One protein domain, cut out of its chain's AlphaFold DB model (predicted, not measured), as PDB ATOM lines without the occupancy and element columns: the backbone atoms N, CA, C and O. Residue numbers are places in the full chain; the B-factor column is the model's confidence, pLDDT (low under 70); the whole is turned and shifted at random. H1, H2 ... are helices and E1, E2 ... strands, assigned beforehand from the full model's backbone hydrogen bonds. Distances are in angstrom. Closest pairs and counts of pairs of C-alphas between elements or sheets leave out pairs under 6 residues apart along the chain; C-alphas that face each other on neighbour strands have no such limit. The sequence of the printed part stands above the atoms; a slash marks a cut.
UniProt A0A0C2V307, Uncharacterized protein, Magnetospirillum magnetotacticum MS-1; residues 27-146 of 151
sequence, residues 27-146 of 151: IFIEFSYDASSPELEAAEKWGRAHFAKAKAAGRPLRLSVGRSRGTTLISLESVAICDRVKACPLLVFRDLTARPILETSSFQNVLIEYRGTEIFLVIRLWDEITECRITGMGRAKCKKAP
ATOM      1  N   ILE A  27     101.190  63.464 252.939       80.75
ATOM      2  CA  ILE A  27     101.986  62.988 254.065       80.75
ATOM      3  C   ILE A  27     102.188  64.156 255.023       80.75
ATOM      4  O   ILE A  27     102.743  65.193 254.647       80.75
ATOM      5  N   PHE A  28     101.727  63.989 256.260       80.69
ATOM      6  CA  PHE A  28     102.004  64.927 257.341       80.69
ATOM      7  C   PHE A  28     103.425  64.703 257.848       80.69
ATOM      8  O   PHE A  28     103.800  63.579 258.179       80.69
ATOM      9  N   ILE A  29     104.224  65.769 257.890       80.75
ATOM     10  CA  ILE A  29     105.596  65.673 258.377       80.75
ATOM     11  C   ILE A  29     105.607  65.895 259.882       80.75
ATOM     12  O   ILE A  29     105.335  66.994 260.363       80.75
ATOM     13  N   GLU A  30     105.960  64.847 260.617       79.06
ATOM     14  CA  GLU A  30     106.220  64.940 262.045       79.06
ATOM     15  C   GLU A  30     107.681  65.352 262.283       79.06
ATOM     16  O   GLU A  30     108.614  64.704 261.804       79.06
ATOM     17  N   PHE A  31     107.884  66.433 263.035       81.19
ATOM     18  CA  PHE A  31     109.203  66.896 263.479       81.19
ATOM     19  C   PHE A  31     109.566  66.259 264.828       81.19
ATOM     20  O   PHE A  31     109.780  66.951 265.819       81.19
ATOM     21  N   SER A  32     109.568  64.928 264.888       77.19
ATOM     22  CA  SER A  32     109.756  64.164 266.132       77.19
ATOM     23  C   SER A  32     111.151  63.551 266.280       77.19
ATOM     24  O   SER A  32     111.445  62.940 267.308       77.19
ATOM     25  N   TYR A  33     112.019  63.706 265.275       79.81
ATOM     26  CA  TYR A  33     113.337  63.081 265.266       79.81
ATOM     27  C   TYR A  33     114.450  64.057 265.636       79.81
ATOM     28  O   TYR A  33     114.481  65.196 265.164       79.81
ATOM     29  N   ASP A  34     115.422  63.553 266.392       86.88
ATOM     30  CA  ASP A  34     116.697  64.234 266.579       86.88
ATOM     31  C   ASP A  34     117.523  64.202 265.279       86.88
ATOM     32  O   ASP A  34     117.382  63.311 264.424       86.88
ATOM     33  N   ALA A  35     118.384  65.209 265.127       90.81
ATOM     34  CA  ALA A  35     119.266  65.335 263.977       90.81
ATOM     35  C   ALA A  35     120.411  64.316 264.037       90.81
ATOM     36  O   ALA A  35     121.106  64.184 265.044       90.81
ATOM     37  N   SER A  36     120.632  63.628 262.921       94.00
ATOM     38  CA  SER A  36     121.848  62.857 262.666       94.00
ATOM     39  C   SER A  36     123.033  63.784 262.374       94.00
ATOM     40  O   SER A  36     122.844  64.959 262.050       94.00
ATOM     41  N   SER A  37     124.264  63.264 262.425       95.69
ATOM     42  CA  SER A  37     125.467  64.065 262.143       95.69
ATOM     43  C   SER A  37     125.422  64.777 260.779       95.69
ATOM     44  O   SER A  37     125.657  65.984 260.758       95.69
ATOM     45  N   PRO A  38     125.027  64.126 259.661       95.75
ATOM     46  CA  PRO A  38     124.924  64.814 258.369       95.75
ATOM     47  C   PRO A  38     123.896  65.953 258.353       95.75
ATOM     48  O   PRO A  38     124.055  66.941 257.642       95.75
ATOM     49  N   GLU A  39     122.821  65.828 259.130       96.81
ATOM     50  CA  GLU A  39     121.781  66.856 259.225       96.81
ATOM     51  C   GLU A  39     122.235  68.035 260.078       96.81
ATOM     52  O   GLU A  39     121.961  69.179 259.720       96.81
ATOM     53  N   LEU A  40     122.962  67.766 261.164       96.25
ATOM     54  CA  LEU A  40     123.595  68.799 261.976       96.25
ATOM     55  C   LEU A  40     124.608  69.593 261.143       96.25
ATOM     56  O   LEU A  40     124.527  70.819 261.096       96.25
ATOM     57  N   GLU A  41     125.494  68.910 260.418       96.62
ATOM     58  CA  GLU A  41     126.481  69.552 259.541       96.62
ATOM     59  C   GLU A  41     125.812  70.417 258.463       96.62
ATOM     60  O   GLU A  41     126.202  71.567 258.238       96.62
ATOM     61  N   ALA A  42     124.762  69.902 257.815       96.81
ATOM     62  CA  ALA A  42     123.998  70.658 256.827       96.81
ATOM     63  C   ALA A  42     123.307  71.885 257.450       96.81
ATOM     64  O   ALA A  42     123.327  72.973 256.864       96.81
ATOM     65  N   ALA A  43     122.723  71.732 258.642       96.25
ATOM     66  CA  ALA A  43     122.066  72.811 259.370       96.25
ATOM     67  C   ALA A  43     123.054  73.906 259.787       96.25
ATOM     68  O   ALA A  43     122.755  75.087 259.621       96.25
ATOM     69  N   GLU A  44     124.241  73.548 260.273       95.31
ATOM     70  CA  GLU A  44     125.280  74.512 260.642       95.31
ATOM     71  C   GLU A  44     125.827  75.253 259.420       95.31
ATOM     72  O   GLU A  44     125.989  76.478 259.445       95.31
ATOM     73  N   LYS A  45     126.060  74.525 258.321       96.44
ATOM     74  CA  LYS A  45     126.571  75.086 257.067       96.44
ATOM     75  C   LYS A  45     125.603  76.101 256.466       96.44
ATOM     76  O   LYS A  45     126.005  77.218 256.135       96.44
ATOM     77  N   TRP A  46     124.335  75.723 256.315       96.00
ATOM     78  CA  TRP A  46     123.349  76.528 255.589       96.00
ATOM     79  C   TRP A  46     122.527  77.448 256.495       96.00
ATOM     80  O   TRP A  46     122.120  78.522 256.067       96.00
ATOM     81  N   GLY A  47     122.356  77.087 257.765       94.50
ATOM     82  CA  GLY A  47     121.687  77.883 258.792       94.50
ATOM     83  C   GLY A  47     122.623  78.779 259.607       94.50
ATOM     84  O   GLY A  47     122.189  79.324 260.621       94.50
ATOM     85  N   ARG A  48     123.889  78.966 259.199       94.81
ATOM     86  CA  ARG A  48     124.938  79.677 259.963       94.81
ATOM     87  C   ARG A  48     124.478  80.995 260.597       94.81
ATOM     88  O   ARG A  48     124.827  81.282 261.739       94.81
ATOM     89  N   ALA A  49     123.691  81.796 259.875       94.06
ATOM     90  CA  ALA A  49     123.167  83.066 260.383       94.06
ATOM     91  C   ALA A  49     122.235  82.880 261.597       94.06
ATOM     92  O   ALA A  49     122.302  83.647 262.558       94.06
ATOM     93  N   HIS A  50     121.405  81.837 261.588       94.94
ATOM     94  CA  HIS A  50     120.518  81.493 262.698       94.94
ATOM     95  C   HIS A  50     121.296  80.977 263.910       94.94
ATOM     96  O   HIS A  50     121.025  81.413 265.028       94.94
ATOM     97  N   PHE A  51     122.313  80.138 263.688       94.31
ATOM     98  CA  PHE A  51     123.223  79.690 264.748       94.31
ATOM     99  C   PHE A  51     123.955  80.868 265.399       94.31
ATOM    100  O   PHE A  51     123.980  80.986 266.624       94.31
ATOM    101  N   ALA A  52     124.493  81.787 264.592       94.75
ATOM    102  CA  ALA A  52     125.150  82.990 265.093       94.75
ATOM    103  C   ALA A  52     124.188  83.867 265.911       94.75
ATOM    104  O   ALA A  52     124.549  84.320 266.997       94.75
ATOM    105  N   LYS A  53     122.950  84.059 265.436       94.88
ATOM    106  CA  LYS A  53     121.923  84.839 266.142       94.88
ATOM    107  C   LYS A  53     121.529  84.204 267.480       94.88
ATOM    108  O   LYS A  53     121.448  84.912 268.480       94.88
ATOM    109  N   ALA A  54     121.319  82.888 267.522       93.50
ATOM    110  CA  ALA A  54     121.004  82.175 268.761       93.50
ATOM    111  C   ALA A  54     122.161  82.257 269.772       93.50
ATOM    112  O   ALA A  54     121.943  82.597 270.938       93.50
ATOM    113  N   LYS A  55     123.402  82.058 269.302       94.19
ATOM    114  CA  LYS A  55     124.618  82.187 270.117       94.19
ATOM    115  C   LYS A  55     124.786  83.597 270.685       94.19
ATOM    116  O   LYS A  55     125.056  83.734 271.873       94.19
ATOM    117  N   ALA A  56     124.591  84.635 269.870       95.69
ATOM    118  CA  ALA A  56     124.683  86.029 270.311       95.69
ATOM    119  C   ALA A  56     123.635  86.376 271.383       95.69
ATOM    120  O   ALA A  56     123.899  87.181 272.268       95.69
ATOM    121  N   ALA A  57     122.467  85.733 271.333       94.88
ATOM    122  CA  ALA A  57     121.417  85.872 272.337       94.88
ATOM    123  C   ALA A  57     121.623  84.990 273.586       94.88
ATOM    124  O   ALA A  57     120.779  85.011 274.484       94.88
ATOM    125  N   GLY A  58     122.688  84.177 273.638       94.19
ATOM    126  CA  GLY A  58     122.928  83.227 274.728       94.19
ATOM    127  C   GLY A  58     121.832  82.163 274.855       94.19
ATOM    128  O   GLY A  58     121.540  81.708 275.960       94.19
ATOM    129  N   ARG A  59     121.169  81.802 273.748       92.56
ATOM    130  CA  ARG A  59     120.075  80.821 273.740       92.56
ATOM    131  C   ARG A  59     120.494  79.544 273.012       92.56
ATOM    132  O   ARG A  59     121.084  79.640 271.936       92.56
ATOM    133  N   PRO A  60     120.165  78.356 273.554       88.50
ATOM    134  CA  PRO A  60     120.413  77.106 272.852       88.50
ATOM    135  C   PRO A  60     119.556  77.032 271.584       88.50
ATOM    136  O   PRO A  60     118.447  77.579 271.534       88.50
ATOM    137  N   LEU A  61     120.089  76.362 270.568       92.62
ATOM    138  CA  LEU A  61     119.387  76.014 269.339       92.62
ATOM    139  C   LEU A  61     119.210  74.498 269.321       92.62
ATOM    140  O   LEU A  61     120.186  73.764 269.461       92.62
ATOM    141  N   ARG A  62     117.965  74.046 269.179       92.44
ATOM    142  CA  ARG A  62     117.604  72.644 268.984       92.44
ATOM    143  C   ARG A  62     117.273  72.411 267.513       92.44
ATOM    144  O   ARG A  62     116.749  73.297 266.844       92.44
ATOM    145  N   LEU A  63     117.590  71.223 267.014       94.06
ATOM    146  CA  LEU A  63     117.165  70.776 265.694       94.06
ATOM    147  C   LEU A  63     116.044  69.755 265.851       94.06
ATOM    148  O   LEU A  63     116.214  68.781 266.584       94.06
ATOM    149  N   SER A  64     114.950  69.966 265.129       92.00
ATOM    150  CA  SER A  64     113.891  68.970 264.970       92.00
ATOM    151  C   SER A  64     113.804  68.591 263.502       92.00
ATOM    152  O   SER A  64     113.777  69.464 262.627       92.00
ATOM    153  N   VAL A  65     113.798  67.292 263.220       93.56
ATOM    154  CA  VAL A  65     113.897  66.778 261.854       93.56
ATOM    155  C   VAL A  65     112.636  66.025 261.469       93.56
ATOM    156  O   VAL A  65     112.146  65.190 262.224       93.56
ATOM    157  N   GLY A  66     112.142  66.303 260.265       91.81
ATOM    158  CA  GLY A  66     111.139  65.509 259.568       91.81
ATOM    159  C   GLY A  66     111.733  64.911 258.292       91.81
ATOM    160  O   GLY A  66     112.464  65.586 257.565       91.81
ATOM    161  N   ARG A  67     111.446  63.639 258.003       89.81
ATOM    162  CA  ARG A  67     111.994  62.926 256.834       89.81
ATOM    163  C   ARG A  67     110.867  62.243 256.079       89.81
ATOM    164  O   ARG A  67     110.059  61.557 256.690       89.81
ATOM    165  N   SER A  68     110.829  62.386 254.757       87.00
ATOM    166  CA  SER A  68     109.900  61.613 253.926       87.00
ATOM    167  C   SER A  68     110.386  61.496 252.481       87.00
ATOM    168  O   SER A  68     110.758  62.488 251.856       87.00
ATOM    169  N   ARG A  69     110.417  60.257 251.964       83.06
ATOM    170  CA  ARG A  69     110.802  59.854 250.589       83.06
ATOM    171  C   ARG A  69     111.925  60.702 249.959       83.06
ATOM    172  O   ARG A  69     111.781  61.263 248.865       83.06
ATOM    173  N   GLY A  70     113.055  60.802 250.663       85.19
ATOM    174  CA  GLY A  70     114.257  61.516 250.204       85.19
ATOM    175  C   GLY A  70     114.197  63.042 250.327       85.19
ATOM    176  O   GLY A  70     115.031  63.732 249.752       85.19
ATOM    177  N   THR A  71     113.201  63.581 251.026       89.44
ATOM    178  CA  THR A  71     113.156  64.979 251.456       89.44
ATOM    179  C   THR A  71     113.416  65.033 252.956       89.44
ATOM    180  O   THR A  71     112.731  64.357 253.727       89.44
ATOM    181  N   THR A  72     114.370  65.865 253.363       93.31
ATOM    182  CA  THR A  72     114.679  66.132 254.772       93.31
ATOM    183  C   THR A  72     114.315  67.568 255.103       93.31
ATOM    184  O   THR A  72     114.694  68.498 254.394       93.31
ATOM    185  N   LEU A  73     113.564  67.746 256.179       93.94
ATOM    186  CA  LEU A  73     113.122  69.023 256.709       93.94
ATOM    187  C   LEU A  73     113.783  69.215 258.069       93.94
ATOM    188  O   LEU A  73     113.619  68.374 258.947       93.94
ATOM    189  N   ILE A  74     114.512  70.310 258.252       95.38
ATOM    190  CA  ILE A  74     115.215  70.618 259.499       95.38
ATOM    191  C   ILE A  74     114.684  71.942 260.035       95.38
ATOM    192  O   ILE A  74     114.911  72.994 259.431       95.38
ATOM    193  N   SER A  75     113.976  71.895 261.162       94.19
ATOM    194  CA  SER A  75     113.555  73.091 261.890       94.19
ATOM    195  C   SER A  75     114.640  73.519 262.877       94.19
ATOM    196  O   SER A  75     115.157  72.700 263.637       94.19
ATOM    197  N   LEU A  76     115.001  74.804 262.842       94.94
ATOM    198  CA  LEU A  76     115.977  75.418 263.740       94.94
ATOM    199  C   LEU A  76     115.237  76.085 264.902       94.94
ATOM    200  O   LEU A  76     114.776  77.222 264.801       94.94
ATOM    201  N   GLU A  77     115.119  75.384 266.019       92.06
ATOM    202  CA  GLU A  77     114.296  75.799 267.146       92.06
ATOM    203  C   GLU A  77     115.118  76.571 268.179       92.06
ATOM    204  O   GLU A  77     115.957  76.029 268.897       92.06
ATOM    205  N   SER A  78     114.864  77.873 268.286       92.44
ATOM    206  CA  SER A  78     115.331  78.681 269.411       92.44
ATOM    207  C   SER A  78     114.444  79.902 269.592       92.44
ATOM    208  O   SER A  78     114.118  80.598 268.630       92.44
ATOM    209  N   VAL A  79     114.135  80.252 270.839       90.81
ATOM    210  CA  VAL A  79     113.355  81.461 271.167       90.81
ATOM    211  C   VAL A  79     113.988  82.759 270.643       90.81
ATOM    212  O   VAL A  79     113.302  83.766 270.521       90.81
ATOM    213  N   ALA A  80     115.289  82.750 270.329       91.25
ATOM    214  CA  ALA A  80     116.001  83.897 269.762       91.25
ATOM    215  C   ALA A  80     115.755  84.104 268.255       91.25
ATOM    216  O   ALA A  80     116.004  85.193 267.727       91.25
ATOM    217  N   ILE A  81     115.325  83.062 267.539       92.25
ATOM    218  CA  ILE A  81     115.208  83.072 266.071       92.25
ATOM    219  C   ILE A  81     113.804  82.737 265.578       92.25
ATOM    220  O   ILE A  81     113.465  83.143 264.469       92.25
ATOM    221  N   CYS A  82     113.009  82.027 266.378       91.31
ATOM    222  CA  CYS A  82     111.634  81.704 266.040       91.31
ATOM    223  C   CYS A  82     110.735  82.928 266.190       91.31
ATOM    224  O   CYS A  82     110.808  83.663 267.178       91.31
ATOM    225  N   ASP A  83     109.854  83.113 265.217       88.31
ATOM    226  CA  ASP A  83     108.777  84.087 265.285       88.31
ATOM    227  C   ASP A  83     107.555  83.419 265.928       88.31
ATOM    228  O   ASP A  83     107.140  82.335 265.515       88.31
ATOM    229  N   ARG A  84     106.961  84.055 266.945       77.50
ATOM    230  CA  ARG A  84     105.796  83.505 267.661       77.50
ATOM    231  C   ARG A  84     104.558  83.360 266.774       77.50
ATOM    232  O   ARG A  84     103.693  82.549 267.079       77.50
ATOM    233  N   VAL A  85     104.460  84.159 265.715       79.44
ATOM    234  CA  VAL A  85     103.310  84.212 264.807       79.44
ATOM    235  C   VAL A  85     103.525  83.322 263.583       79.44
ATOM    236  O   VAL A  85     102.557  82.801 263.030       79.44
ATOM    237  N   LYS A  86     104.781  83.169 263.143       75.56
ATOM    238  CA  LYS A  86     105.128  82.527 261.863       75.56
ATOM    239  C   LYS A  86     105.862  81.190 261.979       75.56
ATOM    240  O   LYS A  86     105.801  80.435 261.017       75.56
ATOM    241  N   ALA A  87     106.479  80.908 263.128       84.94
ATOM    242  CA  ALA A  87     107.334  79.766 263.473       84.94
ATOM    243  C   ALA A  87     108.850  79.952 263.292       84.94
ATOM    244  O   ALA A  87     109.377  81.041 263.044       84.94
ATOM    245  N   CYS A  88     109.564  78.862 263.563       91.31
ATOM    246  CA  CYS A  88     111.012  78.757 263.514       91.31
ATOM    247  C   CYS A  88     111.526  78.711 262.067       91.31
ATOM    248  O   CYS A  88     110.773  78.373 261.161       91.31
ATOM    249  N   PRO A  89     112.799  79.040 261.804       94.62
ATOM    250  CA  PRO A  89     113.402  78.781 260.502       94.62
ATOM    251  C   PRO A  89     113.361  77.289 260.136       94.62
ATOM    252  O   PRO A  89     113.547  76.421 260.988       94.62
ATOM    253  N   LEU A  90     113.142  77.003 258.859       94.56
ATOM    254  CA  LEU A  90     113.045  75.673 258.273       94.56
ATOM    255  C   LEU A  90     113.909  75.595 257.024       94.56
ATOM    256  O   LEU A  90     113.777  76.407 256.103       94.56
ATOM    257  N   LEU A  91     114.754  74.574 256.992       95.19
ATOM    258  CA  LEU A  91     115.590  74.220 255.857       95.19
ATOM    259  C   LEU A  91     115.065  72.919 255.251       95.19
ATOM    260  O   LEU A  91     114.864  71.938 255.966       95.19
ATOM    261  N   VAL A  92     114.845  72.900 253.940       93.94
ATOM    262  CA  VAL A  92     114.345  71.719 253.226       93.94
ATOM    263  C   VAL A  92     115.380  71.262 252.215       93.94
ATOM    264  O   VAL A  92     115.841  72.048 251.389       93.94
ATOM    265  N   PHE A  93     115.705  69.976 252.243       93.38
ATOM    266  CA  PHE A  93     116.749  69.362 251.436       93.38
ATOM    267  C   PHE A  93     116.221  68.166 250.649       93.38
ATOM    268  O   PHE A  93     115.373  67.413 251.122       93.38
ATOM    269  N   ARG A  94     116.785  67.977 249.455       91.12
ATOM    270  CA  ARG A  94     116.762  66.705 248.706       91.12
ATOM    271  C   ARG A  94     118.103  65.979 248.765       91.12
ATOM    272  O   ARG A  94     118.159  64.773 248.575       91.12
ATOM    273  N   ASP A  95     119.154  66.740 249.041       91.56
ATOM    274  CA  ASP A  95     120.521  66.298 249.256       91.56
ATOM    275  C   ASP A  95     121.121  67.230 250.319       91.56
ATOM    276  O   ASP A  95     121.120  68.450 250.141       91.56
ATOM    277  N   LEU A  96     121.573  66.663 251.439       93.25
ATOM    278  CA  LEU A  96     122.136  67.407 252.573       93.25
ATOM    279  C   LEU A  96     123.509  68.020 252.255       93.25
ATOM    280  O   LEU A  96     123.931  68.970 252.914       93.25
ATOM    281  N   THR A  97     124.205  67.513 251.235       92.19
ATOM    282  CA  THR A  97     125.505  68.052 250.806       92.19
ATOM    283  C   THR A  97     125.348  69.332 249.975       92.19
ATOM    284  O   THR A  97     126.227  70.208 249.977       92.19
ATOM    285  N   ALA A  98     124.191  69.474 249.321       91.31
ATOM    286  CA  ALA A  98     123.807  70.605 248.496       91.31
ATOM    287  C   ALA A  98     123.103  71.710 249.304       91.31
ATOM    288  O   ALA A  98     122.848  71.594 250.503       91.31
ATOM    289  N   ARG A  99     122.805  72.829 248.635       92.81
ATOM    290  CA  ARG A  99     122.057  73.950 249.222       92.81
ATOM    291  C   ARG A  99     120.589  73.555 249.455       92.81
ATOM    292  O   ARG A  99     120.051  72.833 248.613       92.81
ATOM    293  N   PRO A 100     119.915  74.055 250.516       93.62
ATOM    294  CA  PRO A 100     118.497  73.791 250.710       93.62
ATOM    295  C   PRO A 100     117.695  74.186 249.469       93.62
ATOM    296  O   PRO A 100     117.891  75.257 248.882       93.62
ATOM    297  N   ILE A 101     116.761  73.320 249.086       93.38
ATOM    298  CA  ILE A 101     115.815  73.597 248.006       93.38
ATOM    299  C   ILE A 101     114.790  74.653 248.432       93.38
ATOM    300  O   ILE A 101     114.243  75.351 247.581       93.38
ATOM    301  N   LEU A 102     114.560  74.797 249.740       92.06
ATOM    302  CA  LEU A 102     113.732  75.838 250.329       92.06
ATOM    303  C   LEU A 102     114.289  76.248 251.695       92.06
ATOM    304  O   LEU A 102     114.683  75.404 252.497       92.06
ATOM    305  N   GLU A 103     114.268  77.553 251.948       92.94
ATOM    306  CA  GLU A 103     114.551  78.177 253.239       92.94
ATOM    307  C   GLU A 103     113.338  79.060 253.567       92.94
ATOM    308  O   GLU A 103     112.971  79.921 252.765       92.94
ATOM    309  N   THR A 104     112.664  78.821 254.691       90.44
ATOM    310  CA  THR A 104     111.473  79.591 255.095       90.44
ATOM    311  C   THR A 104     111.405  79.742 256.610       90.44
ATOM    312  O   THR A 104     111.987  78.956 257.343       90.44
ATOM    313  N   SER A 105     110.693  80.751 257.097       84.00
ATOM    314  CA  SER A 105     110.413  80.977 258.524       84.00
ATOM    315  C   SER A 105     108.925  81.246 258.759       84.00
ATOM    316  O   SER A 105     108.540  82.025 259.626       84.00
ATOM    317  N   SER A 106     108.075  80.710 257.884       80.88
ATOM    318  CA  SER A 106     106.646  81.023 257.825       80.88
ATOM    319  C   SER A 106     105.831  79.765 257.560       80.88
ATOM    320  O   SER A 106     105.450  79.500 256.423       80.88
ATOM    321  N   PHE A 107     105.601  78.975 258.608       81.62
ATOM    322  CA  PHE A 107     104.783  77.768 258.563       81.62
ATOM    323  C   PHE A 107     104.209  77.434 259.943       81.62
ATOM    324  O   PHE A 107     104.897  77.514 260.944       81.62
ATOM    325  N   GLN A 108     102.960  76.994 260.009       80.75
ATOM    326  CA  GLN A 108     102.400  76.313 261.184       80.75
ATOM    327  C   GLN A 108     102.375  74.803 260.973       80.75
ATOM    328  O   GLN A 108     102.577  74.032 261.904       80.75
ATOM    329  N   ASN A 109     102.123  74.387 259.734       81.38
ATOM    330  CA  ASN A 109     102.094  72.988 259.349       81.38
ATOM    331  C   ASN A 109     102.698  72.833 257.951       81.38
ATOM    332  O   ASN A 109     102.546  73.711 257.095       81.38
ATOM    333  N   VAL A 110     103.387  71.717 257.737       86.81
ATOM    334  CA  VAL A 110     104.025  71.368 256.475       86.81
ATOM    335  C   VAL A 110     103.607  69.959 256.092       86.81
ATOM    336  O   VAL A 110     103.787  69.010 256.852       86.81
ATOM    337  N   LEU A 111     103.067  69.830 254.886       88.31
ATOM    338  CA  LEU A 111     102.694  68.553 254.301       88.31
ATOM    339  C   LEU A 111     103.500  68.324 253.032       88.31
ATOM    340  O   LEU A 111     103.828  69.273 252.317       88.31
ATOM    341  N   ILE A 112     103.769  67.065 252.719       87.19
ATOM    342  CA  ILE A 112     104.259  66.675 251.402       87.19
ATOM    343  C   ILE A 112     103.112  66.023 250.643       87.19
ATOM    344  O   ILE A 112     102.537  65.039 251.093       87.19
ATOM    345  N   GLU A 113     102.780  66.571 249.483       87.94
ATOM    346  CA  GLU A 113     101.754  66.048 248.595       87.94
ATOM    347  C   GLU A 113     102.383  65.527 247.300       87.94
ATOM    348  O   GLU A 113     103.151  66.227 246.636       87.94
ATOM    349  N   TYR A 114     102.041  64.299 246.923       83.38
ATOM    350  CA  TYR A 114     102.503  63.656 245.694       83.38
ATOM    351  C   TYR A 114     101.415  63.765 244.624       83.38
ATOM    352  O   TYR A 114     100.370  63.123 244.707       83.38
ATOM    353  N   ARG A 115     101.648  64.587 243.599       85.38
ATOM    354  CA  ARG A 115     100.720  64.806 242.481       85.38
ATOM    355  C   ARG A 115     101.303  64.175 241.220       85.38
ATOM    356  O   ARG A 115     101.993  64.825 240.437       85.38
ATOM    357  N   GLY A 116     101.067  62.875 241.054       81.75
ATOM    358  CA  GLY A 116     101.694  62.088 239.989       81.75
ATOM    359  C   GLY A 116     103.205  61.984 240.203       81.75
ATOM    360  O   GLY A 116     103.649  61.423 241.201       81.75
ATOM    361  N   THR A 117     103.995  62.537 239.282       77.31
ATOM    362  CA  THR A 117     105.467  62.580 239.376       77.31
ATOM    363  C   THR A 117     105.991  63.812 240.116       77.31
ATOM    364  O   THR A 117     107.188  63.916 240.382       77.31
ATOM    365  N   GLU A 118     105.113  64.761 240.445       83.06
ATOM    366  CA  GLU A 118     105.481  66.016 241.084       83.06
ATOM    367  C   GLU A 118     105.309  65.926 242.601       83.06
ATOM    368  O   GLU A 118     104.312  65.411 243.108       83.06
ATOM    369  N   ILE A 119     106.286  66.462 243.329       86.75
ATOM    370  CA  ILE A 119     106.255  66.545 244.788       86.75
ATOM    371  C   ILE A 119     105.989  68.000 245.157       86.75
ATOM    372  O   ILE A 119     106.688  68.903 244.692       86.75
ATOM    373  N   PHE A 120     104.995  68.237 245.999       89.75
ATOM    374  CA  PHE A 120     104.648  69.556 246.504       89.75
ATOM    375  C   PHE A 120     104.852  69.600 248.008       89.75
ATOM    376  O   PHE A 120     104.337  68.762 248.738       89.75
ATOM    377  N   LEU A 121     105.575  70.608 248.477       90.69
ATOM    378  CA  LEU A 121     105.573  70.988 249.876       90.69
ATOM    379  C   LEU A 121     104.437  71.987 250.091       90.69
ATOM    380  O   LEU A 121     104.480  73.101 249.566       90.69
ATOM    381  N   VAL A 122     103.411  71.579 250.825       90.31
ATOM    382  CA  VAL A 122     102.257  72.410 251.157       90.31
ATOM    383  C   VAL A 122     102.495  73.015 252.531       90.31
ATOM    384  O   VAL A 122     102.439  72.330 253.550       90.31
ATOM    385  N   ILE A 123     102.771  74.310 252.550       89.38
ATOM    386  CA  ILE A 123     103.034  75.086 253.753       89.38
ATOM    387  C   ILE A 123     101.761  75.836 254.117       89.38
ATOM    388  O   ILE A 123     101.246  76.615 253.315       89.38
ATOM    389  N   ARG A 124     101.255  75.607 255.324       87.31
ATOM    390  CA  ARG A 124     100.073  76.293 255.852       87.31
ATOM    391  C   ARG A 124     100.497  77.274 256.927       87.31
ATOM    392  O   ARG A 124     101.261  76.906 257.817       87.31
ATOM    393  N   LEU A 125      99.987  78.495 256.857       86.38
ATOM    394  CA  LEU A 125     100.182  79.527 257.867       86.38
ATOM    395  C   LEU A 125      98.888  80.333 257.989       86.38
ATOM    396  O   LEU A 125      98.556  81.094 257.082       86.38
ATOM    397  N   TRP A 126      98.172  80.174 259.105       84.06
ATOM    398  CA  TRP A 126      96.854  80.782 259.308       84.06
ATOM    399  C   TRP A 126      95.906  80.434 258.150       84.06
ATOM    400  O   TRP A 126      95.627  79.262 257.894       84.06
ATOM    401  N   ASP A 127      95.451  81.451 257.422       81.94
ATOM    402  CA  ASP A 127      94.551  81.318 256.288       81.94
ATOM    403  C   ASP A 127      95.272  81.203 254.937       81.94
ATOM    404  O   ASP A 127      94.616  81.038 253.907       81.94
ATOM    405  N   GLU A 128      96.606  81.264 254.924       84.56
ATOM    406  CA  GLU A 128      97.411  81.179 253.710       84.56
ATOM    407  C   GLU A 128      97.959  79.767 253.486       84.56
ATOM    408  O   GLU A 128      98.520  79.127 254.382       84.56
ATOM    409  N   ILE A 129      97.851  79.299 252.242       89.00
ATOM    410  CA  ILE A 129      98.510  78.082 251.769       89.00
ATOM    411  C   ILE A 129      99.547  78.481 250.726       89.00
ATOM    412  O   ILE A 129      99.242  79.174 249.756       89.00
ATOM    413  N   THR A 130     100.779  78.024 250.915       90.12
ATOM    414  CA  THR A 130     101.852  78.142 249.929       90.12
ATOM    415  C   THR A 130     102.233  76.752 249.452       90.12
ATOM    416  O   THR A 130     102.623  75.898 250.242       90.12
ATOM    417  N   GLU A 131     102.139  76.523 248.149       91.62
ATOM    418  CA  GLU A 131     102.579  75.286 247.517       91.62
ATOM    419  C   GLU A 131     103.939  75.507 246.873       91.62
ATOM    420  O   GLU A 131     104.077  76.308 245.947       91.62
ATOM    421  N   CYS A 132     104.941  74.776 247.344       91.25
ATOM    422  CA  CYS A 132     106.276  74.768 246.778       91.25
ATOM    423  C   CYS A 132     106.492  73.472 246.007       91.25
ATOM    424  O   CYS A 132     106.628  72.400 246.592       91.25
ATOM    425  N   ARG A 133     106.548  73.567 244.680       90.56
ATOM    426  CA  ARG A 133     106.904  72.430 243.835       90.56
ATOM    427  C   ARG A 133     108.378  72.094 244.031       90.56
ATOM    428  O   ARG A 133     109.247  72.922 243.749       90.56
ATOM    429  N   ILE A 134     108.635  70.873 244.481       85.69
ATOM    430  CA  ILE A 134     109.960  70.299 244.662       85.69
ATOM    431  C   ILE A 134     110.359  69.607 243.356       85.69
ATOM    432  O   ILE A 134     109.735  68.635 242.931       85.69
ATOM    433  N   THR A 135     111.396  70.117 242.701       75.62
ATOM    434  CA  THR A 135     112.026  69.467 241.547       75.62
ATOM    435  C   THR A 135     113.262  68.697 242.001       75.62
ATOM    436  O   THR A 135     113.893  69.056 242.992       75.62
ATOM    437  N   GLY A 136     113.629  67.634 241.275       67.12
ATOM    438  CA  GLY A 136     114.818  66.829 241.594       67.12
ATOM    439  C   GLY A 136     116.135  67.613 241.538       67.12
ATOM    440  O   GLY A 136     117.129  67.181 242.108       67.12
ATOM    441  N   MET A 137     116.134  68.782 240.892       66.12
ATOM    442  CA  MET A 137     117.266  69.698 240.808       66.12
ATOM    443  C   MET A 137     116.778  71.143 240.978       66.12
ATOM    444  O   MET A 137     115.798  71.546 240.343       66.12
ATOM    445  N   GLY A 138     117.471  71.925 241.811       76.38
ATOM    446  CA  GLY A 138     117.250  73.365 241.978       76.38
ATOM    447  C   GLY A 138     116.341  73.773 243.145       76.38
ATOM    448  O   GLY A 138     115.855  72.949 243.914       76.38
ATOM    449  N   ARG A 139     116.145  75.089 243.290       86.62
ATOM    450  CA  ARG A 139     115.255  75.668 244.308       86.62
ATOM    451  C   ARG A 139     113.791  75.349 244.009       86.62
ATOM    452  O   ARG A 139     113.373  75.354 242.851       86.62
ATOM    453  N   ALA A 140     113.014  75.132 245.064       87.56
ATOM    454  CA  ALA A 140     111.584  74.903 244.969       87.56
ATOM    455  C   ALA A 140     110.872  76.146 244.410       87.56
ATOM    456  O   ALA A 140     111.192  77.282 244.769       87.56
ATOM    457  N   LYS A 141     109.887  75.931 243.534       89.75
ATOM    458  CA  LYS A 141     109.054  77.012 242.988       89.75
ATOM    459  C   LYS A 141     107.784  77.131 243.819       89.75
ATOM    460  O   LYS A 141     106.945  76.234 243.770       89.75
ATOM    461  N   CYS A 142     107.657  78.222 244.566       91.50
ATOM    462  CA  CYS A 142     106.544  78.451 245.481       91.50
ATOM    463  C   CYS A 142     105.492  79.392 244.892       91.50
ATOM    464  O   CYS A 142     105.833  80.409 244.288       91.50
ATOM    465  N   LYS A 143     104.214  79.074 245.102       91.25
ATOM    466  CA  LYS A 143     103.074  79.940 244.780       91.25
ATOM    467  C   LYS A 143     102.047  79.910 245.908       91.25
ATOM    468  O   LYS A 143     101.890  78.884 246.568       91.25
ATOM    469  N   LYS A 144     101.318  81.012 246.099       88.69
ATOM    470  CA  LYS A 144     100.121  81.001 246.948       88.69
ATOM    471  C   LYS A 144      99.053  80.134 246.282       88.69
ATOM    472  O   LYS A 144      98.850  80.227 245.071       88.69
ATOM    473  N   ALA A 145      98.404  79.290 247.066       82.19
ATOM    474  CA  ALA A 145      97.310  78.444 246.625       82.19
ATOM    475  C   ALA A 145      96.009  78.890 247.307       82.19
ATOM    476  O   ALA A 145      96.039  79.308 248.469       82.19
ATOM    477  N   PRO A 146      94.866  78.823 246.601       74.94
ATOM    478  CA  PRO A 146      93.574  79.028 247.236       74.94
ATOM    479  C   PRO A 146      93.376  77.976 248.333       74.94
ATOM    480  O   PRO A 146      93.860  76.847 248.207       74.94
TER     481      PRO A 146
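What this domain is: This is residues 27 to 146 of the 151 residues of an uncharacterized protein of Magnetospirillum magnetotacticum MS-1 (UniProt A0A0C2V307). Two four-stranded sheets, E1 to E4 and the strongly twisted E5 to E8, stand partly face to face, offset from each other; helix H1 crosses the face of the first sheet that is turned away from the second. H2 sits toward one end of the length, and the turn of E5 and E6 toward the other. The printed part has 120 residues, with H1 and H2 first and then E1 to E8 in sheet order; both sheets are antiparallel meanders, each strand the antiparallel neighbour of the one before. The class is mixed, helices and strands; the whole is compact, with a radius of gyration of the C-alphas of 13.8 A and spans of 45 by 32 by 23 A.

Where its parts are: Find C-alpha 62 at (117.604, 72.644, 268.984); E1, residues 62 to 68, runs 20.2 A from there. E2, residues 71 to 77, is 19.1 A long, E3, residues 90 to 93, 10.0 A, and E4, residues 102 to 104, 6.5 A. H1, residues 37 to 46, begins at C-alpha 37 (125.467, 64.065, 262.143) and covers 14.2 A; H2, residues 48 to 56, covers 12.1 A. In the other sheet look for E5, residues 109 to 115, 18.8 A; E6, residues 118 to 125, 22.2 A; E7, residues 128 to 134, 18.9 A; and E8, residues 141 to 145, 12.4 A, ending at C-alpha 145 (97.310, 78.444, 246.625).

How they stand to each other: Start at the hairpin E1 and E2, where N 64 and O 75 are 3.1 A apart, within hydrogen-bond range. Next come the hairpins E2 and E3, with N 74 and O 91 at 2.8 A, and E3 and E4, with N 92 and O 102 at 2.9 A. H1 is on this sheet at a height over the sheet of 9.4 A, over E1 and E2, and runs across the strands, at 71 degrees to E1 on the local plane; the closest C-alphas of H1 and E2 are those of Ala 43 and Ile 74, 7.2 A. H2 only grazes the sheet, with residues 50 to 54. H1 and H2 are close but not clearly touching, about perpendicular at 89 degrees, with the C-alphas of Glu 44 and Phe 51 closest at 6.9 A. In both helices every O i to N i+4 pair is within hydrogen-bond range. In the second sheet, find the hairpins E5 and E6 with N 113 and O 120 at 2.8 A, E6 and E7 with N 123 and O 130 at 2.8 A, and E7 and E8 with N 131 and O 143 at 2.9 A. Residues 27 to 28 pair antiparallel with residues 111 to 112 of E5. Between the sheets, the closest C-alphas of E1 and E5 are those of Ser 68 and Ile 112, 8.0 A; E4 and E7 are only just apart, at 8.3 A.

The domain as a whole: The two C-alphas farthest apart are those of Gly 58 and Gly 116, 45.9 A. The printed part has no cut. The link from E2 to E3, residues 78 to 89, is long. The mean pLDDT of the printed part is 88.8, and residues 136 to 137 are under 70 in this model.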